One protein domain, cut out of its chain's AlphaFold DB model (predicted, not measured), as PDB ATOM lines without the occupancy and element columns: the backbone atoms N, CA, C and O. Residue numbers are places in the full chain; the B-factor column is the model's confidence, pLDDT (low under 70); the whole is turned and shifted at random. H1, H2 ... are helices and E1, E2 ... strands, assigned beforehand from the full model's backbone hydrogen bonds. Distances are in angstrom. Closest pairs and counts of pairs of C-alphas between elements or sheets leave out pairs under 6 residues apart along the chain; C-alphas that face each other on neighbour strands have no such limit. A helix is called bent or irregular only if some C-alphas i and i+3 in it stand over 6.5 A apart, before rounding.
ATOM      1  N   HIS A   3     -30.242 -16.565  47.783       90.06
ATOM      2  CA  HIS A   3     -31.411 -17.435  47.646       90.06
ATOM      3  C   HIS A   3     -31.075 -18.555  46.675       90.06
ATOM      4  O   HIS A   3     -30.515 -18.283  45.613       90.06
ATOM      5  N   LYS A   4     -31.360 -19.804  47.041       94.06
ATOM      6  CA  LYS A   4     -31.078 -20.968  46.199       94.06
ATOM      7  C   LYS A   4     -32.319 -21.839  46.090       94.06
ATOM      8  O   LYS A   4     -32.896 -22.196  47.112       94.06
ATOM      9  N   ILE A   5     -32.642 -22.203  44.856       94.81
ATOM     10  CA  ILE A   5     -33.781 -23.028  44.474       94.81
ATOM     11  C   ILE A   5     -33.220 -24.284  43.817       94.81
ATOM     12  O   ILE A   5     -32.403 -24.196  42.899       94.81
ATOM     13  N   TYR A   6     -33.617 -25.451  44.307       95.56
ATOM     14  CA  TYR A   6     -33.308 -26.733  43.685       95.56
ATOM     15  C   TYR A   6     -34.506 -27.227  42.888       95.56
ATOM     16  O   TYR A   6     -35.623 -27.226  43.391       95.56
ATOM     17  N   ILE A   7     -34.253 -27.688  41.668       95.75
ATOM     18  CA  ILE A   7     -35.255 -28.349  40.838       95.75
ATOM     19  C   ILE A   7     -35.001 -29.849  40.947       95.75
ATOM     20  O   ILE A   7     -33.900 -30.319  40.632       95.75
ATOM     21  N   VAL A   8     -35.980 -30.598  41.443       95.81
ATOM     22  CA  VAL A   8     -35.836 -32.033  41.721       95.81
ATOM     23  C   VAL A   8     -36.994 -32.827  41.141       95.81
ATOM     24  O   VAL A   8     -38.055 -32.282  40.859       95.81
ATOM     25  N   THR A   9     -36.803 -34.131  40.979       96.25
ATOM     26  CA  THR A   9     -37.908 -35.032  40.660       96.25
ATOM     27  C   THR A   9     -38.832 -35.183  41.863       96.25
ATOM     28  O   THR A   9     -38.364 -35.336  42.993       96.25
ATOM     29  N   LYS A  10     -40.140 -35.185  41.616       96.81
ATOM     30  CA  LYS A  10     -41.155 -35.570  42.599       96.81
ATOM     31  C   LYS A  10     -40.996 -37.048  42.957       96.81
ATOM     32  O   LYS A  10     -40.824 -37.397  44.124       96.81
ATOM     33  N   ASP A  11     -40.916 -37.900  41.939       96.62
ATOM     34  CA  ASP A  11     -40.740 -39.339  42.109       96.62
ATOM     35  C   ASP A  11     -39.301 -39.746  42.425       96.62
ATOM     36  O   ASP A  11     -38.322 -39.013  42.220       96.62
ATOM     37  N   LYS A  12     -39.170 -40.964  42.956       96.19
ATOM     38  CA  LYS A  12     -37.887 -41.567  43.317       96.19
ATOM     39  C   LYS A  12     -37.409 -42.505  42.218       96.19
ATOM     40  O   LYS A  12     -38.048 -43.506  41.925       96.19
ATOM     41  N   TYR A  13     -36.187 -42.278  41.754       92.44
ATOM     42  CA  TYR A  13     -35.501 -43.141  40.796       92.44
ATOM     43  C   TYR A  13     -34.358 -43.867  41.502       92.44
ATOM     44  O   TYR A  13     -33.448 -43.237  42.056       92.44
ATOM     45  N   SER A  14     -34.420 -45.200  41.530       91.75
ATOM     46  CA  SER A  14     -33.521 -46.053  42.331       91.75
ATOM     47  C   SER A  14     -33.494 -45.641  43.815       91.75
ATOM     48  O   SER A  14     -32.433 -45.464  44.413       91.75
ATOM     49  N   GLY A  15     -34.677 -45.406  44.396       94.94
ATOM     50  CA  GLY A  15     -34.854 -45.080  45.817       94.94
ATOM     51  C   GLY A  15     -34.582 -43.623  46.216       94.94
ATOM     52  O   GLY A  15     -34.735 -43.284  47.389       94.94
ATOM     53  N   HIS A  16     -34.219 -42.742  45.278       95.75
ATOM     54  CA  HIS A  16     -33.892 -41.344  45.572       95.75
ATOM     55  C   HIS A  16     -34.543 -40.370  44.589       95.75
ATOM     56  O   HIS A  16     -34.538 -40.620  43.386       95.75
ATOM     57  N   GLN A  17     -35.009 -39.224  45.093       96.00
ATOM     58  CA  GLN A  17     -35.285 -38.063  44.243       96.00
ATOM     59  C   GLN A  17     -33.978 -37.574  43.611       96.00
ATOM     60  O   GLN A  17     -32.891 -37.677  44.204       96.00
ATOM     61  N   ARG A  18     -34.073 -37.059  42.391       93.81
ATOM     62  CA  ARG A  18     -32.935 -36.679  41.555       93.81
ATOM     63  C   ARG A  18     -32.927 -35.177  41.348       93.81
ATOM     64  O   ARG A  18     -33.975 -34.556  41.263       93.81
ATOM     65  N   THR A  19     -31.737 -34.590  41.324       93.44
ATOM     66  CA  THR A  19     -31.568 -33.151  41.094       93.44
ATOM     67  C   THR A  19     -31.493 -32.917  39.591       93.44
ATOM     68  O   THR A  19     -30.584 -33.431  38.945       93.44
ATOM     69  N   LEU A  20     -32.445 -32.159  39.054       92.00
ATOM     70  CA  LEU A  20     -32.521 -31.803  37.634       92.00
ATOM     71  C   LEU A  20     -31.724 -30.528  37.337       92.00
ATOM     72  O   LEU A  20     -31.122 -30.391  36.271       92.00
ATOM     73  N   GLY A  21     -31.691 -29.612  38.304       93.06
ATOM     74  CA  GLY A  21     -30.977 -28.352  38.184       93.06
ATOM     75  C   GLY A  21     -31.086 -27.490  39.432       93.06
ATOM     76  O   GLY A  21     -31.595 -27.914  40.477       93.06
ATOM     77  N   PHE A  22     -30.582 -26.266  39.339       94.06
ATOM     78  CA  PHE A  22     -30.740 -25.267  40.387       94.06
ATOM     79  C   PHE A  22     -30.651 -23.847  39.835       94.06
ATOM     80  O   PHE A  22     -30.024 -23.603  38.806       94.06
ATOM     81  N   PHE A  23     -31.157 -22.909  40.629       94.56
ATOM     82  CA  PHE A  23     -30.883 -21.483  40.514       94.56
ATOM     83  C   PHE A  23     -30.350 -20.953  41.830       94.56
ATOM     84  O   PHE A  23     -30.737 -21.409  42.907       94.56
ATOM     85  N   ARG A  24     -29.453 -19.980  41.769       94.12
ATOM     86  CA  ARG A  24     -28.926 -19.306  42.944       94.12
ATOM     87  C   ARG A  24     -28.676 -17.844  42.640       94.12
ATOM     88  O   ARG A  24     -27.751 -17.517  41.907       94.12
ATOM     89  N   PHE A  25     -29.413 -16.980  43.318       91.88
ATOM     90  CA  PHE A  25     -29.064 -15.574  43.409       91.88
ATOM     91  C   PHE A  25     -28.008 -15.393  44.503       91.88
ATOM     92  O   PHE A  25     -28.165 -15.854  45.644       91.88
ATOM     93  N   GLN A  26     -26.898 -14.753  44.158       91.75
ATOM     94  CA  GLN A  26     -25.814 -14.444  45.080       91.75
ATOM     95  C   GLN A  26     -25.152 -13.139  44.646       91.75
ATOM     96  O   GLN A  26     -24.679 -13.037  43.530       91.75
ATOM     97  N   ASN A  27     -25.090 -12.152  45.545       88.50
ATOM     98  CA  ASN A  27     -24.398 -10.875  45.308       88.50
ATOM     99  C   ASN A  27     -24.851 -10.101  44.051       88.50
ATOM    100  O   ASN A  27     -24.043  -9.397  43.462       88.50
ATOM    101  N   GLN A  28     -26.144 -10.173  43.706       87.00
ATOM    102  CA  GLN A  28     -26.727  -9.608  42.472       87.00
ATOM    103  C   GLN A  28     -26.335 -10.343  41.181       87.00
ATOM    104  O   GLN A  28     -26.667  -9.871  40.101       87.00
ATOM    105  N   ASP A  29     -25.705 -11.510  41.297       92.44
ATOM    106  CA  ASP A  29     -25.455 -12.427  40.190       92.44
ATOM    107  C   ASP A  29     -26.426 -13.616  40.277       92.44
ATOM    108  O   ASP A  29     -26.882 -14.005  41.364       92.44
ATOM    109  N   LEU A  30     -26.725 -14.217  39.129       94.06
ATOM    110  CA  LEU A  30     -27.514 -15.436  39.008       94.06
ATOM    111  C   LEU A  30     -26.617 -16.588  38.558       94.06
ATOM    112  O   LEU A  30     -26.049 -16.549  37.475       94.06
ATOM    113  N   TYR A  31     -26.556 -17.652  39.351       93.69
ATOM    114  CA  TYR A  31     -25.902 -18.913  39.004       93.69
ATOM    115  C   TYR A  31     -26.953 -19.985  38.758       93.69
ATOM    116  O   TYR A  31     -27.881 -20.123  39.557       93.69
ATOM    117  N   TYR A  32     -26.803 -20.775  37.704       92.88
ATOM    118  CA  TYR A  32     -27.793 -21.787  37.349       92.88
ATOM    119  C   TYR A  32     -27.186 -22.930  36.546       92.88
ATOM    120  O   TYR A  32     -26.176 -22.761  35.867       92.88
ATOM    121  N   ASP A  33     -27.792 -24.107  36.637       89.88
ATOM    122  CA  ASP A  33     -27.392 -25.263  35.837       89.88
ATOM    123  C   ASP A  33     -28.550 -26.246  35.686       89.88
ATOM    124  O   ASP A  33     -29.319 -26.448  36.629       89.88
ATOM    125  N   PHE A  34     -28.625 -26.876  34.515       81.88
ATOM    126  CA  PHE A  34     -29.613 -27.891  34.160       81.88
ATOM    127  C   PHE A  34     -28.931 -29.029  33.411       81.88
ATOM    128  O   PHE A  34     -28.094 -28.791  32.546       81.88
ATOM    129  N   GLY A  35     -29.257 -30.270  33.774       64.75
ATOM    130  CA  GLY A  35     -28.579 -31.463  33.251       64.75
ATOM    131  C   GLY A  35     -27.335 -31.886  34.050       64.75
ATOM    132  O   GLY A  35     -26.875 -33.011  33.884       64.75
ATOM    133  N   MET A  36     -26.845 -31.038  34.967       60.88
ATOM    134  CA  MET A  36     -25.881 -31.350  36.037       60.88
ATOM    135  C   MET A  36     -24.680 -32.213  35.620       60.88
ATOM    136  O   MET A  36     -24.358 -33.215  36.267       60.88
ATOM    137  N   LEU A  37     -23.952 -31.771  34.592       60.50
ATOM    138  CA  LEU A  37     -22.585 -32.235  34.353       60.50
ATOM    139  C   LEU A  37     -21.719 -31.816  35.544       60.50
ATOM    140  O   LEU A  37     -21.614 -30.625  35.834       60.50
ATOM    141  N   ASN A  38     -21.109 -32.770  36.252       63.69
ATOM    142  CA  ASN A  38     -20.330 -32.494  37.467       63.69
ATOM    143  C   ASN A  38     -19.366 -31.306  37.277       63.69
ATOM    144  O   ASN A  38     -18.503 -31.331  36.404       63.69
ATOM    145  N   GLY A  39     -19.515 -30.275  38.117       65.06
ATOM    146  CA  GLY A  39     -18.686 -29.063  38.082       65.06
ATOM    147  C   GLY A  39     -19.136 -27.988  37.087       65.06
ATOM    148  O   GLY A  39     -18.544 -26.910  37.071       65.06
ATOM    149  N   SER A  40     -20.189 -28.236  36.308       79.31
ATOM    150  CA  SER A  40     -20.671 -27.292  35.305       79.31
ATOM    151  C   SER A  40     -21.759 -26.373  35.856       79.31
ATOM    152  O   SER A  40     -22.564 -26.780  36.690       79.31
ATOM    153  N   HIS A  41     -21.741 -25.109  35.445       87.69
ATOM    154  CA  HIS A  41     -22.804 -24.142  35.707       87.69
ATOM    155  C   HIS A  41     -22.661 -22.922  34.800       87.69
ATOM    156  O   HIS A  41     -21.576 -22.601  34.312       87.69
ATOM    157  N   ASN A  42     -23.769 -22.225  34.598       90.81
ATOM    158  CA  ASN A  42     -23.811 -20.895  34.023       90.81
ATOM    159  C   ASN A  42     -23.878 -19.842  35.128       90.81
ATOM    160  O   ASN A  42     -24.363 -20.093  36.237       90.81
ATOM    161  N   SER A  43     -23.405 -18.646  34.811       92.56
ATOM    162  CA  SER A  43     -23.585 -17.471  35.648       92.56
ATOM    163  C   SER A  43     -23.864 -16.243  34.797       92.56
ATOM    164  O   SER A  43     -23.208 -16.042  33.780       92.56
ATOM    165  N   TYR A  44     -24.841 -15.450  35.215       92.94
ATOM    166  CA  TYR A  44     -25.202 -14.163  34.640       92.94
ATOM    167  C   TYR A  44     -24.979 -13.101  35.713       92.94
ATOM    168  O   TYR A  44     -25.622 -13.112  36.764       92.94
ATOM    169  N   HIS A  45     -24.002 -12.238  35.470       92.44
ATOM    170  CA  HIS A  45     -23.486 -11.303  36.454       92.44
ATOM    171  C   HIS A  45     -24.189  -9.951  36.372       92.44
ATOM    172  O   HIS A  45     -24.752  -9.560  35.344       92.44
ATOM    173  N   LYS A  46     -24.098  -9.198  37.465       91.25
ATOM    174  CA  LYS A  46     -24.633  -7.838  37.600       91.25
ATOM    175  C   LYS A  46     -24.209  -6.883  36.487       91.25
ATOM    176  O   LYS A  46     -24.931  -5.926  36.228       91.25
ATOM    177  N   ASP A  47     -23.051  -7.117  35.869       91.00
ATOM    178  CA  ASP A  47     -22.465  -6.282  34.817       91.00
ATOM    179  C   ASP A  47     -22.953  -6.635  33.407       91.00
ATOM    180  O   ASP A  47     -22.642  -5.913  32.466       91.00
ATOM    181  N   GLY A  48     -23.736  -7.704  33.257       89.44
ATOM    182  CA  GLY A  48     -24.222  -8.146  31.957       89.44
ATOM    183  C   GLY A  48     -23.487  -9.367  31.415       89.44
ATOM    184  O   GLY A  48     -23.943  -9.984  30.456       89.44
ATOM    185  N   SER A  49     -22.346  -9.729  32.003       91.50
ATOM    186  CA  SER A  49     -21.526 -10.818  31.491       91.50
ATOM    187  C   SER A  49     -22.129 -12.181  31.816       91.50
ATOM    188  O   SER A  49     -22.591 -12.438  32.932       91.50
ATOM    189  N   GLN A  50     -22.103 -13.073  30.828       90.38
ATOM    190  CA  GLN A  50     -22.506 -14.459  30.991       90.38
ATOM    191  C   GLN A  50     -21.299 -15.375  30.836       90.38
ATOM    192  O   GLN A  50     -20.510 -15.261  29.894       90.38
ATOM    193  N   TRP A  51     -21.157 -16.290  31.786       91.00
ATOM    194  CA  TRP A  51     -20.031 -17.207  31.866       91.00
ATOM    195  C   TRP A  51     -20.517 -18.634  32.030       91.00
ATOM    196  O   TRP A  51     -21.436 -18.895  32.811       91.00
ATOM    197  N   ARG A  52     -19.831 -19.561  31.367       87.12
ATOM    198  CA  ARG A  52     -19.990 -21.002  31.529       87.12
ATOM    199  C   ARG A  52     -18.741 -21.567  32.187       87.12
ATOM    200  O   ARG A  52     -17.616 -21.307  31.769       87.12
ATOM    201  N   THR A  53     -18.943 -22.368  33.219       86.62
ATOM    202  CA  THR A  53     -17.941 -23.318  33.702       86.62
ATOM    203  C   THR A  53     -18.419 -24.699  33.292       86.62
ATOM    204  O   THR A  53     -19.582 -25.014  33.540       86.62
ATOM    205  N   SER A  54     -17.571 -25.522  32.680       78.81
ATOM    206  CA  SER A  54     -17.935 -26.898  32.344       78.81
ATOM    207  C   SER A  54     -16.737 -27.831  32.250       78.81
ATOM    208  O   SER A  54     -15.582 -27.422  32.369       78.81
ATOM    209  N   LEU A  55     -17.003 -29.121  32.038       71.94
ATOM    210  CA  LEU A  55     -15.952 -30.105  31.768       71.94
ATOM    211  C   LEU A  55     -15.189 -29.799  30.470       71.94
ATOM    212  O   LEU A  55     -13.993 -30.078  30.397       71.94
ATOM    213  N   ALA A  56     -15.847 -29.195  29.473       70.06
ATOM    214  CA  ALA A  56     -15.208 -28.785  28.223       70.06
ATOM    215  C   ALA A  56     -14.184 -27.658  28.440       70.06
ATOM    216  O   ALA A  56     -13.174 -27.600  27.742       70.06
ATOM    217  N   SER A  57     -14.409 -26.803  29.442       69.25
ATOM    218  CA  SER A  57     -13.456 -25.777  29.872       69.25
ATOM    219  C   SER A  57     -12.533 -26.233  31.009       69.25
ATOM    220  O   SER A  57     -11.871 -25.406  31.636       69.25
ATOM    221  N   GLU A  58     -12.493 -27.537  31.307       74.69
ATOM    222  CA  GLU A  58     -11.719 -28.125  32.412       74.69
ATOM    223  C   GLU A  58     -12.000 -27.463  33.772       74.69
ATOM    224  O   GLU A  58     -11.113 -27.286  34.606       74.69
ATOM    225  N   GLY A  59     -13.253 -27.056  33.989       76.19
ATOM    226  CA  GLY A  59     -13.688 -26.381  35.208       76.19
ATOM    227  C   GLY A  59     -13.270 -24.912  35.303       76.19
ATOM    228  O   GLY A  59     -13.451 -24.302  36.355       76.19
ATOM    229  N   ARG A  60     -12.732 -24.315  34.231       82.00
ATOM    230  CA  ARG A  60     -12.427 -22.878  34.174       82.00
ATOM    231  C   ARG A  60     -13.634 -22.101  33.664       82.00
ATOM    232  O   ARG A  60     -14.269 -22.507  32.693       82.00
ATOM    233  N   ALA A  61     -13.935 -20.968  34.287       84.94
ATOM    234  CA  ALA A  61     -14.977 -20.082  33.787       84.94
ATOM    235  C   ALA A  61     -14.537 -19.465  32.451       84.94
ATOM    236  O   ALA A  61     -13.468 -18.858  32.358       84.94
ATOM    237  N   LYS A  62     -15.372 -19.607  31.425       86.50
ATOM    238  CA  LYS A  62     -15.214 -18.969  30.123       86.50
ATOM    239  C   LYS A  62     -16.382 -18.019  29.900       86.50
ATOM    240  O   LYS A  62     -17.528 -18.367  30.172       86.50
ATOM    241  N   LYS A  63     -16.080 -16.811  29.434       87.19
ATOM    242  CA  LYS A  63     -17.104 -15.846  29.045       87.19
ATOM    243  C   LYS A  63     -17.734 -16.302  27.734       87.19
ATOM    244  O   LYS A  63     -17.015 -16.514  26.759       87.19
ATOM    245  N   GLU A  64     -19.050 -16.454  27.734       84.31
ATOM    246  CA  GLU A  64     -19.822 -16.876  26.563       84.31
ATOM    247  C   GLU A  64     -20.352 -15.659  25.803       84.31
ATOM    248  O   GLU A  64     -20.285 -15.609  24.577       84.31
ATOM    249  N   SER A  65     -20.832 -14.648  26.531       83.75
ATOM    250  CA  SER A  65     -21.497 -13.491  25.935       83.75
ATOM    251  C   SER A  65     -21.556 -12.287  26.880       83.75
ATOM    252  O   SER A  65     -21.242 -12.363  28.075       83.75
ATOM    253  N   GLU A  66     -21.945 -11.146  26.316       86.81
ATOM    254  CA  GLU A  66     -22.338  -9.942  27.044       86.81
ATOM    255  C   GLU A  66     -23.798  -9.616  26.731       86.81
ATOM    256  O   GLU A  66     -24.226  -9.639  25.576       86.81
ATOM    257  N   HIS A  67     -24.554  -9.303  27.776       85.19
ATOM    258  CA  HIS A  67     -25.966  -8.954  27.726       85.19
ATOM    259  C   HIS A  67     -26.231  -7.699  28.558       85.19
ATOM    260  O   HIS A  67     -25.317  -7.085  29.108       85.19
ATOM    261  N   TYR A  68     -27.500  -7.302  28.660       84.38
ATOM    262  CA  TYR A  68     -27.887  -6.197  29.530       84.38
ATOM    263  C   TYR A  68     -27.505  -6.486  30.992       84.38
ATOM    264  O   TYR A  68     -27.659  -7.616  31.445       84.38
ATOM    265  N   PRO A  69     -27.017  -5.505  31.762       87.06
ATOM    266  CA  PRO A  69     -26.672  -5.716  33.166       87.06
ATOM    267  C   PRO A  69     -27.852  -6.243  33.986       87.06
ATOM    268  O   PRO A  69     -28.918  -5.629  33.960       87.06
ATOM    269  N   LEU A  70     -27.667  -7.320  34.764       85.94
ATOM    270  CA  LEU A  70     -28.746  -7.888  35.589       85.94
ATOM    271  C   LEU A  70     -29.303  -6.858  36.591       85.94
ATOM    272  O   LEU A  70     -30.499  -6.825  36.856       85.94
ATOM    273  N   ALA A  71     -28.451  -5.948  37.080       82.38
ATOM    274  CA  ALA A  71     -28.843  -4.859  37.977       82.38
ATOM    275  C   ALA A  71     -29.722  -3.773  37.318       82.38
ATOM    276  O   ALA A  71     -30.309  -2.954  38.022       82.38
ATOM    277  N   LYS A  72     -29.781  -3.731  35.981       85.94
ATOM    278  CA  LYS A  72     -30.576  -2.778  35.184       85.94
ATOM    279  C   LYS A  72     -31.475  -3.500  34.178       85.94
ATOM    280  O   LYS A  72     -31.836  -2.928  33.153       85.94
ATOM    281  N   PHE A  73     -31.758  -4.774  34.428       88.75
ATOM    282  CA  PHE A  73     -32.468  -5.613  33.484       88.75
ATOM    283  C   PHE A  73     -33.916  -5.139  33.335       88.75
ATOM    284  O   PHE A  73     -34.639  -5.043  34.319       88.75
ATOM    285  N   VAL A  74     -34.329  -4.855  32.100       89.38
ATOM    286  CA  VAL A  74     -35.718  -4.546  31.742       89.38
ATOM    287  C   VAL A  74     -36.018  -5.292  30.453       89.38
ATOM    288  O   VAL A  74     -35.563  -4.889  29.382       89.38
ATOM    289  N   GLY A  75     -36.716  -6.419  30.547       91.81
ATOM    290  CA  GLY A  75     -36.993  -7.226  29.367       91.81
ATOM    291  C   GLY A  75     -37.408  -8.660  29.644       91.81
ATOM    292  O   GLY A  75     -37.759  -9.025  30.764       91.81
ATOM    293  N   LEU A  76     -37.315  -9.466  28.587       90.81
ATOM    294  CA  LEU A  76     -37.366 -10.924  28.604       90.81
ATOM    295  C   LEU A  76     -36.026 -11.457  28.084       90.81
ATOM    296  O   LEU A  76     -35.547 -11.024  27.034       90.81
ATOM    297  N   PHE A  77     -35.429 -12.413  28.787       89.56
ATOM    298  CA  PHE A  77     -34.159 -13.012  28.393       89.56
ATOM    299  C   PHE A  77     -34.166 -14.518  28.612       89.56
ATOM    300  O   PHE A  77     -34.456 -14.994  29.704       89.56
ATOM    301  N   ASN A  78     -33.831 -15.270  27.566       88.56
ATOM    302  CA  ASN A  78     -33.758 -16.723  27.625       88.56
ATOM    303  C   ASN A  78     -32.376 -17.128  28.166       88.56
ATOM    304  O   ASN A  78     -31.354 -16.821  27.556       88.56
ATOM    305  N   LEU A  79     -32.359 -17.794  29.322       88.38
ATOM    306  CA  LEU A  79     -31.147 -18.297  29.977       88.38
ATOM    307  C   LEU A  79     -30.644 -19.604  29.349       88.38
ATOM    308  O   LEU A  79     -29.503 -20.005  29.571       88.38
ATOM    309  N   GLY A  80     -31.495 -20.281  28.588       87.06
ATOM    310  CA  GLY A  80     -31.196 -21.504  27.870       87.06
ATOM    311  C   GLY A  80     -32.321 -22.528  27.970       87.06
ATOM    312  O   GLY A  80     -33.195 -22.469  28.841       87.06
ATOM    313  N   THR A  81     -32.230 -23.519  27.088       88.69
ATOM    314  CA  THR A  81     -33.083 -24.705  27.082       88.69
ATOM    315  C   THR A  81     -32.211 -25.934  27.297       88.69
ATOM    316  O   THR A  81     -31.292 -26.189  26.520       88.69
ATOM    317  N   ALA A  82     -32.493 -26.709  28.342       88.12
ATOM    318  CA  ALA A  82     -31.864 -28.006  28.561       88.12
ATOM    319  C   ALA A  82     -32.775 -29.125  28.056       88.12
ATOM    320  O   ALA A  82     -33.976 -29.089  28.302       88.12
ATOM    321  N   CYS A  83     -32.206 -30.134  27.401       88.56
ATOM    322  CA  CYS A  83     -32.912 -31.358  27.031       88.56
ATOM    323  C   CYS A  83     -32.438 -32.506  27.923       88.56
ATOM    324  O   CYS A  83     -31.239 -32.776  28.002       88.56
ATOM    325  N   ILE A  84     -33.370 -33.176  28.598       87.50
ATOM    326  CA  ILE A  84     -33.096 -34.292  29.501       87.50
ATOM    327  C   ILE A  84     -33.911 -35.493  29.041       87.50
ATOM    328  O   ILE A  84     -35.138 -35.448  29.010       87.50
ATOM    329  N   SER A  85     -33.216 -36.586  28.755       88.56
ATOM    330  CA  SER A  85     -33.853 -37.872  28.509       88.56
ATOM    331  C   SER A  85     -34.239 -38.529  29.835       88.56
ATOM    332  O   SER A  85     -33.421 -38.619  30.754       88.56
ATOM    333  N   LYS A  86     -35.467 -39.033  29.967       89.75
ATOM    334  CA  LYS A  86     -35.927 -39.683  31.207       89.75
ATOM    335  C   LYS A  86     -35.070 -40.890  31.587       89.75
ATOM    336  O   LYS A  86     -34.840 -41.140  32.768       89.75
ATOM    337  N   ASN A  87     -34.495 -41.582  30.602       87.69
ATOM    338  CA  ASN A  87     -33.600 -42.717  30.838       87.69
ATOM    339  C   ASN A  87     -32.306 -42.358  31.607       87.69
ATOM    340  O   ASN A  87     -31.739 -43.229  32.270       87.69
ATOM    341  N   ILE A  88     -31.840 -41.100  31.575       86.25
ATOM    342  CA  ILE A  88     -30.657 -40.658  32.333       86.25
ATOM    343  C   ILE A  88     -31.008 -40.155  33.734       86.25
ATOM    344  O   ILE A  88     -30.114 -40.026  34.569       86.25
ATOM    345  N   VAL A  89     -32.287 -39.913  34.040       89.12
ATOM    346  CA  VAL A  89     -32.733 -39.395  35.344       89.12
ATOM    347  C   VAL A  89     -32.237 -40.251  36.518       89.12
ATOM    348  O   VAL A  89     -31.691 -39.679  37.469       89.12
ATOM    349  N   PRO A  90     -32.284 -41.600  36.477       89.44
ATOM    350  CA  PRO A  90     -31.719 -42.435  37.542       89.44
ATOM    351  C   PRO A  90     -30.209 -42.242  37.773       89.44
ATOM    352  O   PRO A  90     -29.710 -42.545  38.862       89.44
ATOM    353  N   LYS A  91     -29.476 -41.734  36.774       85.50
ATOM    354  CA  LYS A  91     -28.032 -41.458  36.839       85.50
ATOM    355  C   LYS A  91     -27.720 -40.049  37.361       85.50
ATOM    356  O   LYS A  91     -26.592 -39.801  37.784       85.50
ATOM    357  N   LEU A  92     -28.700 -39.144  37.395       87.19
ATOM    358  CA  LEU A  92     -28.508 -37.778  37.885       87.19
ATOM    359  C   LEU A  92     -28.175 -37.734  39.391       87.19
ATOM    360  O   LEU A  92     -28.510 -38.663  40.148       87.19
ATOM    361  N   PRO A  93     -27.543 -36.643  39.873       89.56
ATOM    362  CA  PRO A  93     -27.185 -36.496  41.276       89.56
ATOM    363  C   PRO A  93     -28.385 -36.668  42.212       89.56
ATOM    364  O   PRO A  93     -29.448 -36.073  42.025       89.56
ATOM    365  N   LYS A  94     -28.202 -37.454  43.277       93.56
ATOM    366  CA  LYS A  94     -29.222 -37.629  44.320       93.56
ATOM    367  C   LYS A  94     -29.517 -36.289  44.999       93.56
ATOM    368  O   LYS A  94     -28.588 -35.588  45.419       93.56
ATOM    369  N   ALA A  95     -30.798 -35.967  45.164       93.50
ATOM    370  CA  ALA A  95     -31.213 -34.861  46.012       93.50
ATOM    371  C   ALA A  95     -30.759 -35.138  47.455       93.50
ATOM    372  O   ALA A  95     -30.918 -36.238  47.989       93.50
ATOM    373  N   LYS A  96     -30.120 -34.150  48.086       93.00
ATOM    374  CA  LYS A  96     -29.588 -34.284  49.448       93.00
ATOM    375  C   LYS A  96     -30.641 -33.803  50.438       93.00
ATOM    376  O   LYS A  96     -31.281 -32.792  50.188       93.00
ATOM    377  N   LYS A  97     -30.723 -34.417  51.622       92.69
ATOM    378  CA  LYS A  97     -31.640 -33.982  52.700       92.69
ATOM    379  C   LYS A  97     -31.518 -32.485  53.029       92.69
ATOM    380  O   LYS A  97     -32.507 -31.813  53.284       92.69
ATOM    381  N   LYS A  98     -30.298 -31.938  52.956       93.19
ATOM    382  CA  LYS A  98     -30.046 -30.503  53.169       93.19
ATOM    383  C   LYS A  98     -30.718 -29.588  52.138       93.19
ATOM    384  O   LYS A  98     -30.784 -28.397  52.396       93.19
ATOM    385  N   TYR A  99     -31.117 -30.098  50.969       92.25
ATOM    386  CA  TYR A  99     -31.817 -29.313  49.950       92.25
ATOM    387  C   TYR A  99     -33.191 -28.919  50.475       92.25
ATOM    388  O   TYR A  99     -33.401 -27.741  50.720       92.25
ATOM    389  N   PHE A 100     -34.003 -29.904  50.846       92.38
ATOM    390  CA  PHE A 100     -35.342 -29.724  51.414       92.38
ATOM    391  C   PHE A 100     -35.374 -28.951  52.741       92.38
ATOM    392  O   PHE A 100     -36.321 -28.229  53.016       92.38
ATOM    393  N   ASN A 101     -34.339 -29.088  53.579       91.44
ATOM    394  CA  ASN A 101     -34.338 -28.465  54.909       91.44
ATOM    395  C   ASN A 101     -33.845 -27.012  54.927       91.44
ATOM    396  O   ASN A 101     -34.127 -26.289  55.878       91.44
ATOM    397  N   LYS A 102     -32.999 -26.619  53.967       92.38
ATOM    398  CA  LYS A 102     -32.287 -25.328  53.998       92.38
ATOM    399  C   LYS A 102     -32.648 -24.425  52.827       92.38
ATOM    400  O   LYS A 102     -32.479 -23.212  52.923       92.38
ATOM    401  N   TYR A 103     -33.040 -25.017  51.712       93.00
ATOM    402  CA  TYR A 103     -33.252 -24.317  50.463       93.00
ATOM    403  C   TYR A 103     -34.665 -24.579  49.974       93.00
ATOM    404  O   TYR A 103     -35.319 -25.544  50.368       93.00
ATOM    405  N   GLU A 104     -35.114 -23.718  49.081       93.44
ATOM    406  CA  GLU A 104     -36.351 -23.964  48.376       93.44
ATOM    407  C   GLU A 104     -36.156 -25.102  47.377       93.44
ATOM    408  O   GLU A 104     -35.095 -25.233  46.754       93.44
ATOM    409  N   THR A 105     -37.171 -25.947  47.254       95.56
ATOM    410  CA  THR A 105     -37.160 -27.087  46.349       95.56
ATOM    411  C   THR A 105     -38.454 -27.090  45.552       95.56
ATOM    412  O   THR A 105     -39.530 -27.094  46.140       95.56
ATOM    413  N   TYR A 106     -38.333 -27.081  44.228       96.69
ATOM    414  CA  TYR A 106     -39.446 -27.241  43.302       96.69
ATOM    415  C   TYR A 106     -39.415 -28.664  42.744       96.69
ATOM    416  O   TYR A 106     -38.410 -29.091  42.161       96.69
ATOM    417  N   GLU A 107     -40.490 -29.409  42.977       96.81
ATOM    418  CA  GLU A 107     -40.615 -30.804  42.563       96.81
ATOM    419  C   GLU A 107     -41.336 -30.901  41.217       96.81
ATOM    420  O   GLU A 107     -42.431 -30.371  41.051       96.81
ATOM    421  N   ILE A 108     -40.732 -31.609  40.263       95.06
ATOM    422  CA  ILE A 108     -41.305 -31.870  38.942       95.06
ATOM    423  C   ILE A 108     -41.744 -33.330  38.871       95.06
ATOM    424  O   ILE A 108     -40.933 -34.242  39.065       95.06
ATOM    425  N   ASP A 109     -43.020 -33.539  38.567       95.19
ATOM    426  CA  ASP A 109     -43.582 -34.841  38.212       95.19
ATOM    427  C   ASP A 109     -43.202 -35.164  36.763       95.19
ATOM    428  O   ASP A 109     -43.745 -34.585  35.824       95.19
ATOM    429  N   LEU A 110     -42.194 -36.017  36.573       93.38
ATOM    430  CA  LEU A 110     -41.753 -36.375  35.226       93.38
ATOM    431  C   LEU A 110     -42.687 -37.396  34.572       93.38
ATOM    432  O   LEU A 110     -42.728 -37.464  33.345       93.38
ATOM    433  N   GLU A 111     -43.428 -38.173  35.360       93.50
ATOM    434  CA  GLU A 111     -44.345 -39.202  34.863       93.50
ATOM    435  C   GLU A 111     -45.620 -38.585  34.273       93.50
ATOM    436  O   GLU A 111     -46.255 -39.190  33.414       93.50
ATOM    437  N   PHE A 112     -45.945 -37.345  34.655       93.75
ATOM    438  CA  PHE A 112     -47.001 -36.549  34.025       93.75
ATOM    439  C   PHE A 112     -46.789 -36.327  32.515       93.75
ATOM    440  O   PHE A 112     -47.757 -36.263  31.760       93.75
ATOM    441  N   PHE A 113     -45.540 -36.204  32.059       95.25
ATOM    442  CA  PHE A 113     -45.233 -35.894  30.661       95.25
ATOM    443  C   PHE A 113     -45.162 -37.164  29.799       95.25
ATOM    444  O   PHE A 113     -44.467 -38.101  30.182       95.25
ATOM    445  N   PRO A 114     -45.781 -37.224  28.611       95.00
ATOM    446  CA  PRO A 114     -45.809 -38.446  27.805       95.00
ATOM    447  C   PRO A 114     -44.507 -38.737  27.050       95.00
ATOM    448  O   PRO A 114     -44.228 -39.895  26.758       95.00
ATOM    449  N   SER A 115     -43.703 -37.723  26.718       94.56
ATOM    450  CA  SER A 115     -42.457 -37.936  25.980       94.56
ATOM    451  C   SER A 115     -41.358 -38.520  26.870       94.56
ATOM    452  O   SER A 115     -41.240 -38.188  28.052       94.56
ATOM    453  N   ASP A 116     -40.484 -39.324  26.267       91.62
ATOM    454  CA  ASP A 116     -39.230 -39.776  26.876       91.62
ATOM    455  C   ASP A 116     -38.206 -38.644  27.050       91.62
ATOM    456  O   ASP A 116     -37.208 -38.808  27.758       91.62
ATOM    457  N   GLN A 117     -38.433 -37.499  26.406       91.50
ATOM    458  CA  GLN A 117     -37.595 -36.311  26.498       91.50
ATOM    459  C   GLN A 117     -38.342 -35.184  27.197       91.50
ATOM    460  O   GLN A 117     -39.532 -34.967  26.982       91.50
ATOM    461  N   ILE A 118     -37.610 -34.424  28.001       93.75
ATOM    462  CA  ILE A 118     -38.102 -33.221  28.659       93.75
ATOM    463  C   ILE A 118     -37.217 -32.058  28.241       93.75
ATOM    464  O   ILE A 118     -35.988 -32.143  28.312       93.75
ATOM    465  N   ASN A 119     -37.820 -30.951  27.822       93.38
ATOM    466  CA  ASN A 119     -37.117 -29.684  27.708       93.38
ATOM    467  C   ASN A 119     -37.426 -28.804  28.913       93.38
ATOM    468  O   ASN A 119     -38.578 -28.618  29.294       93.38
ATOM    469  N   ILE A 120     -36.373 -28.248  29.497       93.94
ATOM    470  CA  ILE A 120     -36.440 -27.282  30.582       93.94
ATOM    471  C   ILE A 120     -35.978 -25.945  30.020       93.94
ATOM    472  O   ILE A 120     -34.784 -25.744  29.798       93.94
ATOM    473  N   VAL A 121     -36.924 -25.044  29.778       93.88
ATOM    474  CA  VAL A 121     -36.668 -23.679  29.317       93.88
ATOM    475  C   VAL A 121     -36.607 -22.766  30.533       93.88
ATOM    476  O   VAL A 121     -37.500 -22.787  31.381       93.88
ATOM    477  N   SER A 122     -35.545 -21.972  30.633       93.75
ATOM    478  CA  SER A 122     -35.359 -21.010  31.720       93.75
ATOM    479  C   SER A 122     -35.299 -19.593  31.171       93.75
ATOM    480  O   SER A 122     -34.542 -19.315  30.243       93.75
ATOM    481  N   GLU A 123     -36.059 -18.679  31.762       93.38
ATOM    482  CA  GLU A 123     -36.135 -17.285  31.321       93.38
ATOM    483  C   GLU A 123     -36.053 -16.319  32.508       93.38
ATOM    484  O   GLU A 123     -36.436 -16.647  33.632       93.38
ATOM    485  N   LEU A 124     -35.582 -15.103  32.243       93.81
ATOM    486  CA  LEU A 124     -35.730 -13.942  33.112       93.81
ATOM    487  C   LEU A 124     -36.758 -12.991  32.521       93.81
ATOM    488  O   LEU A 124     -36.687 -12.686  31.333       93.81
ATOM    489  N   ILE A 125     -37.654 -12.476  33.357       93.94
ATOM    490  CA  ILE A 125     -38.608 -11.435  32.983       93.94
ATOM    491  C   ILE A 125     -38.619 -10.324  34.031       93.94
ATOM    492  O   ILE A 125     -38.698 -10.582  35.234       93.94
ATOM    493  N   GLU A 126     -38.536  -9.073  33.591       93.81
ATOM    494  CA  GLU A 126     -38.804  -7.945  34.484       93.81
ATOM    495  C   GLU A 126     -40.309  -7.913  34.806       93.81
ATOM    496  O   GLU A 126     -41.126  -8.092  33.897       93.81
ATOM    497  N   PRO A 127     -40.721  -7.723  36.074       89.75
ATOM    498  CA  PRO A 127     -42.136  -7.642  36.413       89.75
ATOM    499  C   PRO A 127     -42.842  -6.577  35.579       89.75
ATOM    500  O   PRO A 127     -42.305  -5.488  35.399       89.75
ATOM    501  N   GLU A 128     -44.040  -6.904  35.091       87.50
ATOM    502  CA  GLU A 128     -44.868  -6.016  34.256       87.50
ATOM    503  C   GLU A 128     -44.264  -5.677  32.880       87.50
ATOM    504  O   GLU A 128     -44.840  -4.879  32.144       87.50
ATOM    505  N   TYR A 129     -43.149  -6.304  32.481       91.19
ATOM    506  CA  TYR A 129     -42.617  -6.139  31.133       91.19
ATOM    507  C   TYR A 129     -43.595  -6.679  30.087       91.19
ATOM    508  O   TYR A 129     -43.935  -7.866  30.074       91.19
ATOM    509  N   GLU A 130     -44.013  -5.806  29.175       89.81
ATOM    510  CA  GLU A 130     -44.810  -6.197  28.024       89.81
ATOM    511  C   GLU A 130     -43.905  -6.839  26.968       89.81
ATOM    512  O   GLU A 130     -43.038  -6.192  26.379       89.81
ATOM    513  N   ILE A 131     -44.100  -8.138  26.733       89.81
ATOM    514  CA  ILE A 131     -43.352  -8.877  25.717       89.81
ATOM    515  C   ILE A 131     -43.716  -8.302  24.335       89.81
ATOM    516  O   ILE A 131     -44.888  -8.368  23.960       89.81
ATOM    517  N   PRO A 132     -42.749  -7.786  23.550       89.38
ATOM    518  CA  PRO A 132     -43.011  -7.060  22.306       89.38
ATOM    519  C   PRO A 132     -43.234  -8.009  21.116       89.38
ATOM    520  O   PRO A 132     -42.670  -7.824  20.039       89.38
ATOM    521  N   PHE A 133     -44.034  -9.054  21.315       88.00
ATOM    522  CA  PHE A 133     -44.468  -9.975  20.267       88.00
ATOM    523  C   PHE A 133     -45.977  -9.831  20.027       88.00
ATOM    524  O   PHE A 133     -46.688  -9.346  20.908       88.00
ATOM    525  N   PRO A 134     -46.507 -10.247  18.865       91.06
ATOM    526  CA  PRO A 134     -47.946 -10.443  18.702       91.06
ATOM    527  C   PRO A 134     -48.489 -11.412  19.759       91.06
ATOM    528  O   PRO A 134     -47.776 -12.309  20.195       91.06
ATOM    529  N   GLU A 135     -49.753 -11.275  20.163       87.94
ATOM    530  CA  GLU A 135     -50.323 -12.103  21.240       87.94
ATOM    531  C   GLU A 135     -50.222 -13.613  20.954       87.94
ATOM    532  O   GLU A 135     -49.866 -14.385  21.840       87.94
ATOM    533  N   SER A 136     -50.412 -14.022  19.692       89.31
ATOM    534  CA  SER A 136     -50.222 -15.406  19.218       89.31
ATOM    535  C   SER A 136     -48.825 -15.971  19.490       89.31
ATOM    536  O   SER A 136     -48.668 -17.174  19.678       89.31
ATOM    537  N   GLU A 137     -47.824 -15.102  19.559       90.62
ATOM    538  CA  GLU A 137     -46.418 -15.457  19.725       90.62
ATOM    539  C   GLU A 137     -45.952 -15.410  21.192       90.62
ATOM    540  O   GLU A 137     -44.810 -15.756  21.497       90.62
ATOM    541  N   LYS A 138     -46.820 -14.978  22.122       88.44
ATOM    542  CA  LYS A 138     -46.512 -14.897  23.563       88.44
ATOM    543  C   LYS A 138     -46.923 -16.141  24.345       88.44
ATOM    544  O   LYS A 138     -46.413 -16.346  25.454       88.44
ATOM    545  N   TYR A 139     -47.858 -16.926  23.804       89.56
ATOM    546  CA  TYR A 139     -48.457 -18.057  24.505       89.56
ATOM    547  C   TYR A 139     -47.408 -19.096  24.898       89.56
ATOM    548  O   TYR A 139     -46.505 -19.423  24.126       89.56
ATOM    549  N   TYR A 140     -47.555 -19.632  26.108       92.06
ATOM    550  CA  TYR A 140     -46.843 -20.842  26.496       92.06
ATOM    551  C   TYR A 140     -47.303 -22.005  25.611       92.06
ATOM    552  O   TYR A 140     -48.480 -22.040  25.233       92.06
ATOM    553  N   PRO A 141     -46.418 -22.961  25.282       91.19
ATOM    554  CA  PRO A 141     -46.844 -24.153  24.574       91.19
ATOM    555  C   PRO A 141     -47.937 -24.890  25.373       91.19
ATOM    556  O   PRO A 141     -47.886 -24.895  26.607       91.19
ATOM    557  N   PRO A 142     -48.930 -25.503  24.707       88.44
ATOM    558  CA  PRO A 142     -49.936 -26.326  25.358       88.44
ATOM    559  C   PRO A 142     -49.283 -27.390  26.234       88.44
ATOM    560  O   PRO A 142     -48.219 -27.908  25.892       88.44
ATOM    561  N   GLU A 143     -49.923 -27.696  27.364       90.81
ATOM    562  CA  GLU A 143     -49.502 -28.772  28.277       90.81
ATOM    563  C   GLU A 143     -48.121 -28.536  28.924       90.81
ATOM    564  O   GLU A 143     -47.589 -29.396  29.627       90.81
ATOM    565  N   ALA A 144     -47.545 -27.344  28.736       94.56
ATOM    566  CA  ALA A 144     -46.359 -26.913  29.450       94.56
ATOM    567  C   ALA A 144     -46.674 -26.688  30.933       94.56
ATOM    568  O   ALA A 144     -47.682 -26.072  31.289       94.56
ATOM    569  N   VAL A 145     -45.759 -27.111  31.804       95.75
ATOM    570  CA  VAL A 145     -45.783 -26.716  33.217       95.75
ATOM    571  C   VAL A 145     -44.921 -25.473  33.371       95.75
ATOM    572  O   VAL A 145     -43.739 -25.494  33.030       95.75
ATOM    573  N   VAL A 146     -45.506 -24.396  33.889       96.12
ATOM    574  CA  VAL A 146     -44.837 -23.102  34.052       96.12
ATOM    575  C   VAL A 146     -44.818 -22.728  35.525       96.12
ATOM    576  O   VAL A 146     -45.869 -22.655  36.154       96.12
ATOM    577  N   GLU A 147     -43.631 -22.436  36.046       96.62
ATOM    578  CA  GLU A 147     -43.432 -21.923  37.401       96.62
ATOM    579  C   GLU A 147     -42.712 -20.572  37.353       96.62
ATOM    580  O   GLU A 147     -41.759 -20.392  36.588       96.62
ATOM    581  N   VAL A 148     -43.160 -19.614  38.173       95.56
ATOM    582  CA  VAL A 148     -42.603 -18.255  38.211       95.56
ATOM    583  C   VAL A 148     -42.117 -17.933  39.618       95.56
ATOM    584  O   VAL A 148     -42.898 -17.639  40.522       95.56
ATOM    585  N   PHE A 149     -40.800 -17.874  39.781       94.50
ATOM    586  CA  PHE A 149     -40.152 -17.567  41.047       94.50
ATOM    587  C   PHE A 149     -39.994 -16.049  41.224       94.50
ATOM    588  O   PHE A 149     -39.130 -15.411  40.615       94.50
ATOM    589  N   LYS A 150     -40.820 -15.464  42.100       92.56
ATOM    590  CA  LYS A 150     -40.952 -14.005  42.295       92.56
ATOM    591  C   LYS A 150     -40.110 -13.436  43.448       92.56
ATOM    592  O   LYS A 150     -40.520 -12.481  44.102       92.56
ATOM    593  N   TYR A 151     -38.939 -14.017  43.719       82.44
ATOM    594  CA  TYR A 151     -38.116 -13.660  44.890       82.44
ATOM    595  C   TYR A 151     -37.260 -12.406  44.723       82.44
ATOM    596  O   TYR A 151     -37.048 -11.673  45.683       82.44
ATOM    597  N   ASN A 152     -36.737 -12.180  43.520       81.62
ATOM    598  CA  ASN A 152     -35.912 -11.024  43.176       81.62
ATOM    599  C   ASN A 152     -36.389 -10.468  41.837       81.62
ATOM    600  O   ASN A 152     -37.065 -11.175  41.095       81.62
ATOM    601  N   LYS A 153     -36.024  -9.224  41.525       86.06
ATOM    602  CA  LYS A 153     -36.132  -8.705  40.161       86.06
ATOM    603  C   LYS A 153     -34.788  -8.881  39.438       86.06
ATOM    604  O   LYS A 153     -33.762  -8.591  40.065       86.06
ATOM    605  N   PRO A 154     -34.775  -9.343  38.174       92.06
ATOM    606  CA  PRO A 154     -35.919  -9.873  37.415       92.06
ATOM    607  C   PRO A 154     -36.448 -11.211  37.959       92.06
ATOM    608  O   PRO A 154     -35.711 -11.963  38.604       92.06
ATOM    609  N   TRP A 155     -37.724 -11.508  37.686       94.38
ATOM    610  CA  TRP A 155     -38.343 -12.797  38.002       94.38
ATOM    611  C   TRP A 155     -37.766 -13.898  37.127       94.38
ATOM    612  O   TRP A 155     -37.421 -13.684  35.966       94.38
ATOM    613  N   LEU A 156     -37.708 -15.097  37.690       94.81
ATOM    614  CA  LEU A 156     -37.245 -16.286  36.999       94.81
ATOM    615  C   LEU A 156     -38.451 -17.141  36.605       94.81
ATOM    616  O   LEU A 156     -39.294 -17.439  37.450       94.81
ATOM    617  N   ILE A 157     -38.504 -17.566  35.347       95.31
ATOM    618  CA  ILE A 157     -39.531 -18.467  34.824       95.31
ATOM    619  C   ILE A 157     -38.878 -19.795  34.458       95.31
ATOM    620  O   ILE A 157     -37.848 -19.827  33.781       95.31
ATOM    621  N   LEU A 158     -39.505 -20.885  34.882       96.19
ATOM    622  CA  LEU A 158     -39.174 -22.240  34.479       96.19
ATOM    623  C   LEU A 158     -40.353 -22.809  33.692       96.19
ATOM    624  O   LEU A 158     -41.449 -22.923  34.231       96.19
ATOM    625  N   THR A 159     -40.126 -23.170  32.434       96.81
ATOM    626  CA  THR A 159     -41.129 -23.826  31.585       96.81
ATOM    627  C   THR A 159     -40.653 -25.235  31.253       96.81
ATOM    628  O   THR A 159     -39.558 -25.415  30.722       96.81
ATOM    629  N   ILE A 160     -41.468 -26.234  31.576       96.38
ATOM    630  CA  ILE A 160     -41.196 -27.647  31.319       96.38
ATOM    631  C   ILE A 160     -42.080 -28.117  30.170       96.38
ATOM    632  O   ILE A 160     -43.302 -27.991  30.231       96.38
ATOM    633  N   LEU A 161     -41.443 -28.667  29.142       96.12
ATOM    634  CA  LEU A 161     -42.071 -29.189  27.935       96.12
ATOM    635  C   LEU A 161     -41.761 -30.680  27.854       96.12
ATOM    636  O   LEU A 161     -40.603 -31.077  27.990       96.12
ATOM    637  N   GLY A 162     -42.778 -31.504  27.656       94.94
ATOM    638  CA  GLY A 162     -42.628 -32.959  27.659       94.94
ATOM    639  C   GLY A 162     -43.636 -33.677  26.771       94.94
ATOM    640  O   GLY A 162     -43.857 -34.871  26.941       94.94
ATOM    641  N   HIS A 163     -44.259 -32.956  25.839       94.00
ATOM    642  CA  HIS A 163     -45.127 -33.521  24.814       94.00
ATOM    643  C   HIS A 163     -44.414 -33.396  23.469       94.00
ATOM    644  O   HIS A 163     -43.824 -32.365  23.171       94.00
ATOM    645  N   GLU A 164     -44.444 -34.430  22.630       88.75
ATOM    646  CA  GLU A 164     -43.586 -34.486  21.433       88.75
ATOM    647  C   GLU A 164     -43.731 -33.269  20.506       88.75
ATOM    648  O   GLU A 164     -42.745 -32.783  19.960       88.75
ATOM    649  N   HIS A 165     -44.945 -32.729  20.386       89.44
ATOM    650  CA  HIS A 165     -45.247 -31.575  19.539       89.44
ATOM    651  C   HIS A 165     -44.791 -30.225  20.122       89.44
ATOM    652  O   HIS A 165     -44.799 -29.230  19.400       89.44
ATOM    653  N   ASN A 166     -44.425 -30.165  21.408       92.00
ATOM    654  CA  ASN A 166     -43.955 -28.944  22.068       92.00
ATOM    655  C   ASN A 166     -42.459 -28.970  22.419       92.00
ATOM    656  O   ASN A 166     -41.936 -27.970  22.908       92.00
ATOM    657  N   LEU A 167     -41.747 -30.066  22.133       92.56
ATOM    658  CA  LEU A 167     -40.302 -30.136  22.338       92.56
ATOM    659  C   LEU A 167     -39.561 -29.196  21.377       92.56
ATOM    660  O   LEU A 167     -39.660 -29.311  20.155       92.56
ATOM    661  N   LEU A 168     -38.753 -28.305  21.949       91.81
ATOM    662  CA  LEU A 168     -37.850 -27.393  21.247       91.81
ATOM    663  C   LEU A 168     -36.529 -28.066  20.861       91.81
ATOM    664  O   LEU A 168     -35.904 -27.687  19.880       91.81
ATOM    665  N   ILE A 169     -36.078 -29.043  21.639       89.69
ATOM    666  CA  ILE A 169     -34.841 -29.786  21.424       89.69
ATOM    667  C   ILE A 169     -35.181 -31.272  21.482       89.69
ATOM    668  O   ILE A 169     -35.627 -31.768  22.517       89.69
ATOM    669  N   VAL A 170     -34.938 -31.977  20.377       87.00
ATOM    670  CA  VAL A 170     -35.197 -33.415  20.242       87.00
ATOM    671  C   VAL A 170     -33.906 -34.121  19.815       87.00
ATOM    672  O   VAL A 170     -33.406 -33.871  18.714       87.00
ATOM    673  N   PRO A 171     -33.327 -35.000  20.652       81.12
ATOM    674  CA  PRO A 171     -32.207 -35.839  20.245       81.12
ATOM    675  C   PRO A 171     -32.611 -36.764  19.089       81.12
ATOM    676  O   PRO A 171     -33.653 -37.413  19.145       81.12
ATOM    677  N   ASN A 172     -31.772 -36.862  18.058       77.00
ATOM    678  CA  ASN A 172     -31.957 -37.767  16.924       77.00
ATOM    679  C   ASN A 172     -30.657 -38.547  16.672       77.00
ATOM    680  O   ASN A 172     -29.790 -38.142  15.895       77.00
ATOM    681  N   GLY A 173     -30.480 -39.653  17.398       72.00
ATOM    682  CA  GLY A 173     -29.245 -40.434  17.363       72.00
ATOM    683  C   GLY A 173     -28.031 -39.601  17.792       72.00
ATOM    684  O   GLY A 173     -27.914 -39.206  18.949       72.00
ATOM    685  N   LYS A 174     -27.111 -39.333  16.855       66.88
ATOM    686  CA  LYS A 174     -25.895 -38.529  17.100       66.88
ATOM    687  C   LYS A 174     -26.082 -37.029  16.860       66.88
ATOM    688  O   LYS A 174     -25.121 -36.282  17.003       66.88
ATOM    689  N   THR A 175     -27.270 -36.589  16.466       70.75
ATOM    690  CA  THR A 175     -27.564 -35.178  16.211       70.75
ATOM    691  C   THR A 175     -28.722 -34.706  17.080       70.75
ATOM    692  O   THR A 175     -29.298 -35.453  17.872       70.75
ATOM    693  N   THR A 176     -29.046 -33.424  16.969       79.06
ATOM    694  CA  THR A 176     -30.161 -32.805  17.677       79.06
ATOM    695  C   THR A 176     -30.985 -32.013  16.680       79.06
ATOM    696  O   THR A 176     -30.431 -31.253  15.884       79.06
ATOM    697  N   ILE A 177     -32.297 -32.204  16.722       83.56
ATOM    698  CA  ILE A 177     -33.262 -31.382  16.003       83.56
ATOM    699  C   ILE A 177     -33.655 -30.234  16.929       83.56
ATOM    700  O   ILE A 177     -33.962 -30.451  18.103       83.56
ATOM    701  N   VAL A 178     -33.615 -29.018  16.393       87.69
ATOM    702  CA  VAL A 178     -34.078 -27.803  17.065       87.69
ATOM    703  C   VAL A 178     -35.367 -27.342  16.398       87.69
ATOM    704  O   VAL A 178     -35.423 -27.206  15.177       87.69
ATOM    705  N   ASN A 179     -36.402 -27.148  17.203       87.50
ATOM    706  CA  ASN A 179     -37.738 -26.774  16.771       87.50
ATOM    707  C   ASN A 179     -38.085 -25.356  17.236       87.50
ATOM    708  O   ASN A 179     -37.496 -24.797  18.170       87.50
ATOM    709  N   HIS A 180     -39.105 -24.812  16.584       88.69
ATOM    710  CA  HIS A 180     -39.709 -23.526  16.888       88.69
ATOM    711  C   HIS A 180     -41.193 -23.759  17.143       88.69
ATOM    712  O   HIS A 180     -41.871 -24.322  16.284       88.69
ATOM    713  N   TYR A 181     -41.687 -23.337  18.303       88.88
ATOM    714  CA  TYR A 181     -43.121 -23.327  18.575       88.88
ATOM    715  C   TYR A 181     -43.720 -21.962  18.218       88.88
ATOM    716  O   TYR A 181     -44.682 -21.884  17.460       88.88
ATOM    717  N   ASN A 182     -43.112 -20.889  18.730       90.06
ATOM    718  CA  ASN A 182     -43.443 -19.497  18.424       90.06
ATOM    719  C   ASN A 182     -42.207 -18.599  18.660       90.06
ATOM    720  O   ASN A 182     -41.144 -19.098  19.043       90.06
ATOM    721  N   GLU A 183     -42.312 -17.286  18.440       88.25
ATOM    722  CA  GLU A 183     -41.175 -16.354  18.591       88.25
ATOM    723  C   GLU A 183     -40.580 -16.352  20.008       88.25
ATOM    724  O   GLU A 183     -39.367 -16.179  20.189       88.25
ATOM    725  N   ARG A 184     -41.412 -16.570  21.036       88.56
ATOM    726  CA  ARG A 184     -40.940 -16.698  22.418       88.56
ATOM    727  C   ARG A 184     -40.223 -18.029  22.652       88.56
ATOM    728  O   ARG A 184     -39.132 -18.045  23.225       88.56
ATOM    729  N   PHE A 185     -40.819 -19.128  22.199       89.12
ATOM    730  CA  PHE A 185     -40.359 -20.497  22.411       89.12
ATOM    731  C   PHE A 185     -39.713 -21.053  21.144       89.12
ATOM    732  O   PHE A 185     -40.308 -21.808  20.372       89.12
ATOM    733  N   THR A 186     -38.445 -20.695  20.979       85.44
ATOM    734  CA  THR A 186     -37.554 -21.236  19.955       85.44
ATOM    735  C   THR A 186     -36.284 -21.788  20.597       85.44
ATOM    736  O   THR A 186     -35.723 -21.170  21.507       85.44
ATOM    737  N   ALA A 187     -35.810 -22.944  20.123       77.94
ATOM    738  CA  ALA A 187     -34.501 -23.462  20.513       77.94
ATOM    739  C   ALA A 187     -33.341 -22.642  19.932       77.94
ATOM    740  O   ALA A 187     -32.283 -22.591  20.552       77.94
ATOM    741  N   ASN A 188     -33.526 -21.995  18.778       74.88
ATOM    742  CA  ASN A 188     -32.529 -21.130  18.156       74.88
ATOM    743  C   ASN A 188     -33.150 -19.855  17.575       74.88
ATOM    744  O   ASN A 188     -33.959 -19.870  16.648       74.88
ATOM    745  N   LYS A 189     -32.738 -18.692  18.082       67.75
ATOM    746  CA  LYS A 189     -33.109 -17.431  17.430       67.75
ATOM    747  C   LYS A 189     -32.325 -17.254  16.132       67.75
ATOM    748  O   LYS A 189     -31.177 -17.688  16.009       67.75
ATOM    749  N   LYS A 190     -32.939 -16.581  15.158       59.88
ATOM    750  CA  LYS A 190     -32.307 -16.266  13.871       59.88
ATOM    751  C   LYS A 190     -30.971 -15.548  14.101       59.88
ATOM    752  O   LYS A 190     -30.928 -14.511  14.756       59.88
ATOM    753  N   GLY A 191     -29.887 -16.104  13.556       49.41
ATOM    754  CA  GLY A 191     -28.533 -15.552  13.687       49.41
ATOM    755  C   GLY A 191     -27.792 -15.907  14.984       49.41
ATOM    756  O   GLY A 191     -26.673 -15.436  15.164       49.41
ATOM    757  N   GLN A 192     -28.367 -16.730  15.870       57.28
ATOM    758  CA  GLN A 192     -27.674 -17.243  17.054       57.28
ATOM    759  C   GLN A 192     -27.124 -18.652  16.811       57.28
ATOM    760  O   GLN A 192     -27.836 -19.546  16.355       57.28
ATOM    761  N   SER A 193     -25.848 -18.848  17.145       52.09
ATOM    762  CA  SER A 193     -25.200 -20.161  17.155       52.09
ATOM    763  C   SER A 193     -25.368 -20.806  18.526       52.09
ATOM    764  O   SER A 193     -25.089 -20.168  19.538       52.09
ATOM    765  N   TYR A 194     -25.774 -22.074  18.558       58.00
ATOM    766  CA  TYR A 194     -25.862 -22.862  19.788       58.00
ATOM    767  C   TYR A 194     -24.767 -23.922  19.796       58.00
ATOM    768  O   TYR A 194     -24.557 -24.624  18.805       58.00
ATOM    769  N   SER A 195     -24.063 -24.035  20.916       55.72
ATOM    770  CA  SER A 195     -23.117 -25.115  21.177       55.72
ATOM    771  C   SER A 195     -23.803 -26.186  22.025       55.72
ATOM    772  O   SER A 195     -24.545 -25.885  22.958       55.72
ATOM    773  N   SER A 196     -23.574 -27.455  21.695       60.00
ATOM    774  CA  SER A 196     -24.023 -28.579  22.515       60.00
ATOM    775  C   SER A 196     -22.809 -29.245  23.146       60.00
ATOM    776  O   SER A 196     -21.977 -29.832  22.452       60.00
ATOM    777  N   GLU A 197     -22.702 -29.152  24.475       56.56
ATOM    778  CA  GLU A 197     -21.589 -29.755  25.219       56.56
ATOM    779  C   GLU A 197     -21.589 -31.286  25.112       56.56
ATOM    780  O   GLU A 197     -20.517 -31.891  25.139       56.56
ATOM    781  N   ALA A 198     -22.760 -31.904  24.903       55.97
ATOM    782  CA  ALA A 198     -22.902 -33.347  24.698       55.97
ATOM    783  C   ALA A 198     -22.060 -33.871  23.521       55.97
ATOM    784  O   ALA A 198     -21.684 -35.040  23.522       55.97
ATOM    785  N   TYR A 199     -21.722 -33.010  22.556       49.03
ATOM    786  CA  TYR A 199     -20.944 -33.361  21.367       49.03
ATOM    787  C   TYR A 199     -19.548 -32.727  21.338       49.03
ATOM    788  O   TYR A 199     -18.933 -32.644  20.276       49.03
ATOM    789  N   SER A 200     -19.023 -32.276  22.486       51.28
ATOM    790  CA  SER A 200     -17.711 -31.620  22.547       51.28
ATOM    791  C   SER A 200     -16.793 -32.176  23.643       51.28
ATOM    792  O   SER A 200     -17.185 -32.325  24.802       51.28
ATOM    793  N   GLY A 201     -15.536 -32.441  23.270       57.91
ATOM    794  CA  GLY A 201     -14.440 -32.761  24.189       57.91
ATOM    795  C   GLY A 201     -14.710 -33.942  25.132       57.91
ATOM    796  O   GLY A 201     -15.396 -34.899  24.785       57.91
ATOM    797  N   LYS A 202     -14.187 -33.844  26.362       55.31
ATOM    798  CA  LYS A 202     -14.300 -34.887  27.401       55.31
ATOM    799  C   LYS A 202     -15.750 -35.231  27.774       55.31
ATOM    800  O   LYS A 202     -15.997 -36.328  28.266       55.31
ATOM    801  N   ALA A 203     -16.701 -34.315  27.555       55.69
ATOM    802  CA  ALA A 203     -18.115 -34.592  27.780       55.69
ATOM    803  C   ALA A 203     -18.632 -35.623  26.761       55.69
ATOM    804  O   ALA A 203     -19.188 -36.635  27.176       55.69
ATOM    805  N   PHE A 204     -18.353 -35.455  25.463       54.44
ATOM    806  CA  PHE A 204     -18.704 -36.459  24.448       54.44
ATOM    807  C   PHE A 204     -18.111 -37.838  24.767       54.44
ATOM    808  O   PHE A 204     -18.807 -38.844  24.660       54.44
ATOM    809  N   ASP A 205     -16.861 -37.906  25.227       56.44
ATOM    810  CA  ASP A 205     -16.209 -39.180  25.564       56.44
ATOM    811  C   ASP A 205     -16.866 -39.912  26.745       56.44
ATOM    812  O   ASP A 205     -16.867 -41.143  26.785       56.44
ATOM    813  N   MET A 206     -17.427 -39.174  27.711       58.47
ATOM    814  CA  MET A 206     -18.153 -39.764  28.839       58.47
ATOM    815  C   MET A 206     -19.515 -40.327  28.420       58.47
ATOM    816  O   MET A 206     -19.936 -41.337  28.971       58.47
ATOM    817  N   TYR A 207     -20.189 -39.702  27.449       52.78
ATOM    818  CA  TYR A 207     -21.543 -40.093  27.039       52.78
ATOM    819  C   TYR A 207     -21.587 -41.031  25.825       52.78
ATOM    820  O   TYR A 207     -22.494 -41.850  25.733       52.78
ATOM    821  N   SER A 208     -20.605 -40.973  24.922       49.88
ATOM    822  CA  SER A 208     -20.520 -41.848  23.740       49.88
ATOM    823  C   SER A 208     -20.076 -43.277  24.055       49.88
ATOM    824  O   SER A 208     -20.271 -44.173  23.239       49.88
ATOM    825  N   LYS A 209     -19.487 -43.509  25.234       43.97
ATOM    826  CA  LYS A 209     -19.092 -44.846  25.704       43.97
ATOM    827  C   LYS A 209     -20.210 -45.608  26.419       43.97
ATOM    828  O   LYS A 209     -20.007 -46.768  26.761       43.97
ATOM    829  N   GLU A 210     -21.360 -44.976  26.656       41.47
ATOM    830  CA  GLU A 210     -22.511 -45.591  27.334       41.47
ATOM    831  C   GLU A 210     -23.700 -45.903  26.399       41.47
ATOM    832  O   GLU A 210     -24.760 -46.289  26.895       41.47
TER     833      GLU A 210
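AT A GLANCE: This is residues 3 to 210 of the 211 residues of an uncharacterized protein of Cycloclasticus sp. 46_120_T64 (UniProt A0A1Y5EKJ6). Two twisted sheets, one of seven strands and one of four, make a sandwich that is only partly face to face, their strands running nearly along the same line; a small separate hairpin, E12 and E13, packs on E7 and E9 of the smaller sheet. The three helices are short and lie at the margins: H1 and H2 at the larger sheet, and H3 away from both sheets after a long stretch with no named element. The 208 printed residues hold, in order, E1 to E7, H1, H2, E8 to E13 and H3; the larger sheet, E6 E5 E4 E3 E2 E1 E8, is mixed, and E7 E9 E11 E10 is antiparallel. The class is mostly strand, though under half of the residues are in named elements. The whole is compact and rounded, with a radius of gyration of the C-alphas of 16.7 A and spans of 43 by 37 by 34 A.

IN THESE COORDINATES: E1, residues 3 to 9, begins at C-alpha 3 (-31.411, -17.435, 47.646) and is 20.0 A long. E2, residues 19 to 26, is also 20.0 A long, and E3, residues 29 to 34, is 17.1 A. E4 is residues 41 to 44, E5 49 to 53 and E6 61 to 66. E7, residues 76 to 85, is the longest strand at 27.2 A and ends at C-alpha 85 (-33.853, -37.872, 28.509). H1, residues 86 to 91, and H2, residues 97 to 102, follow, then E8, residues 104 to 108. E9, residues 117 to 125, is 25.7 A long. E10 is residues 145 to 149, and E11, residues 155 to 161, is 19.6 A long. E12 is residues 169 to 172 and E13 175 to 178. H3, residues 201 to 208, is 10.9 A long and ends at C-alpha 208 (-20.520, -41.848, 23.740).

HOW THE PARTS SIT: E1 to E6 form a meander, each strand the antiparallel neighbour of the one before; for instance, N 5 and O 23 of the hairpin E1 and E2 are 2.8 A apart, within hydrogen-bond range. E8 is an edge strand, parallel to E1, with N 106 and O 6 at 2.8 A. The other sheet lies face to face with this one as a sandwich, the facing parts 10.6 A centre to centre and their best planes 22 degrees apart. The closest C-alphas of E3 and E7 are those of Phe 34 and Ala 82, 6.0 A apart. E7 and E9 are antiparallel at 165 degrees, with N 79 and O 122 at 2.8 A. E9 and E11 are antiparallel too, with N 121 and O 159 at 2.8 A. In the hairpin E10 and E11, N 149 and O 156 are 2.8 A apart. In the hairpin E12 and E13, N 177 and O 170 are 2.8 A apart; the closest C-alphas of E7 and E12 are those of Cys 83 and Ile 169, at 6.1 A. H2 only grazes the larger sheet, with residues 99 to 102; its closest C-alphas with E1 are Tyr 99 and Tyr 6, 6.9 A. H1 grazes it with residues 89 to 91, and is only just on it, with 5 pairs of C-alphas within 10 A. H1 is only just irregular: C-alphas 87 and 90 are 7.0 A apart. H3 is on neither of these two sheets. In H2 and H3 every O i to N i+4 pair is within hydrogen-bond range; in H1 0 of 2 are, and 2 of 3 O i to N i+3 pairs.

THE WHOLE: The C-alphas farthest apart are those of Glu 128 and Lys 209, 47.4 A. The printed part has no cut. The long links are E9 to E10, 19 residues, and E13 to H3, 22 residues. The mean pLDDT of the printed part is 85.3; residues 35 to 39, 57, 174 and 189 to 210 are under 70, and H3 has a mean of 55.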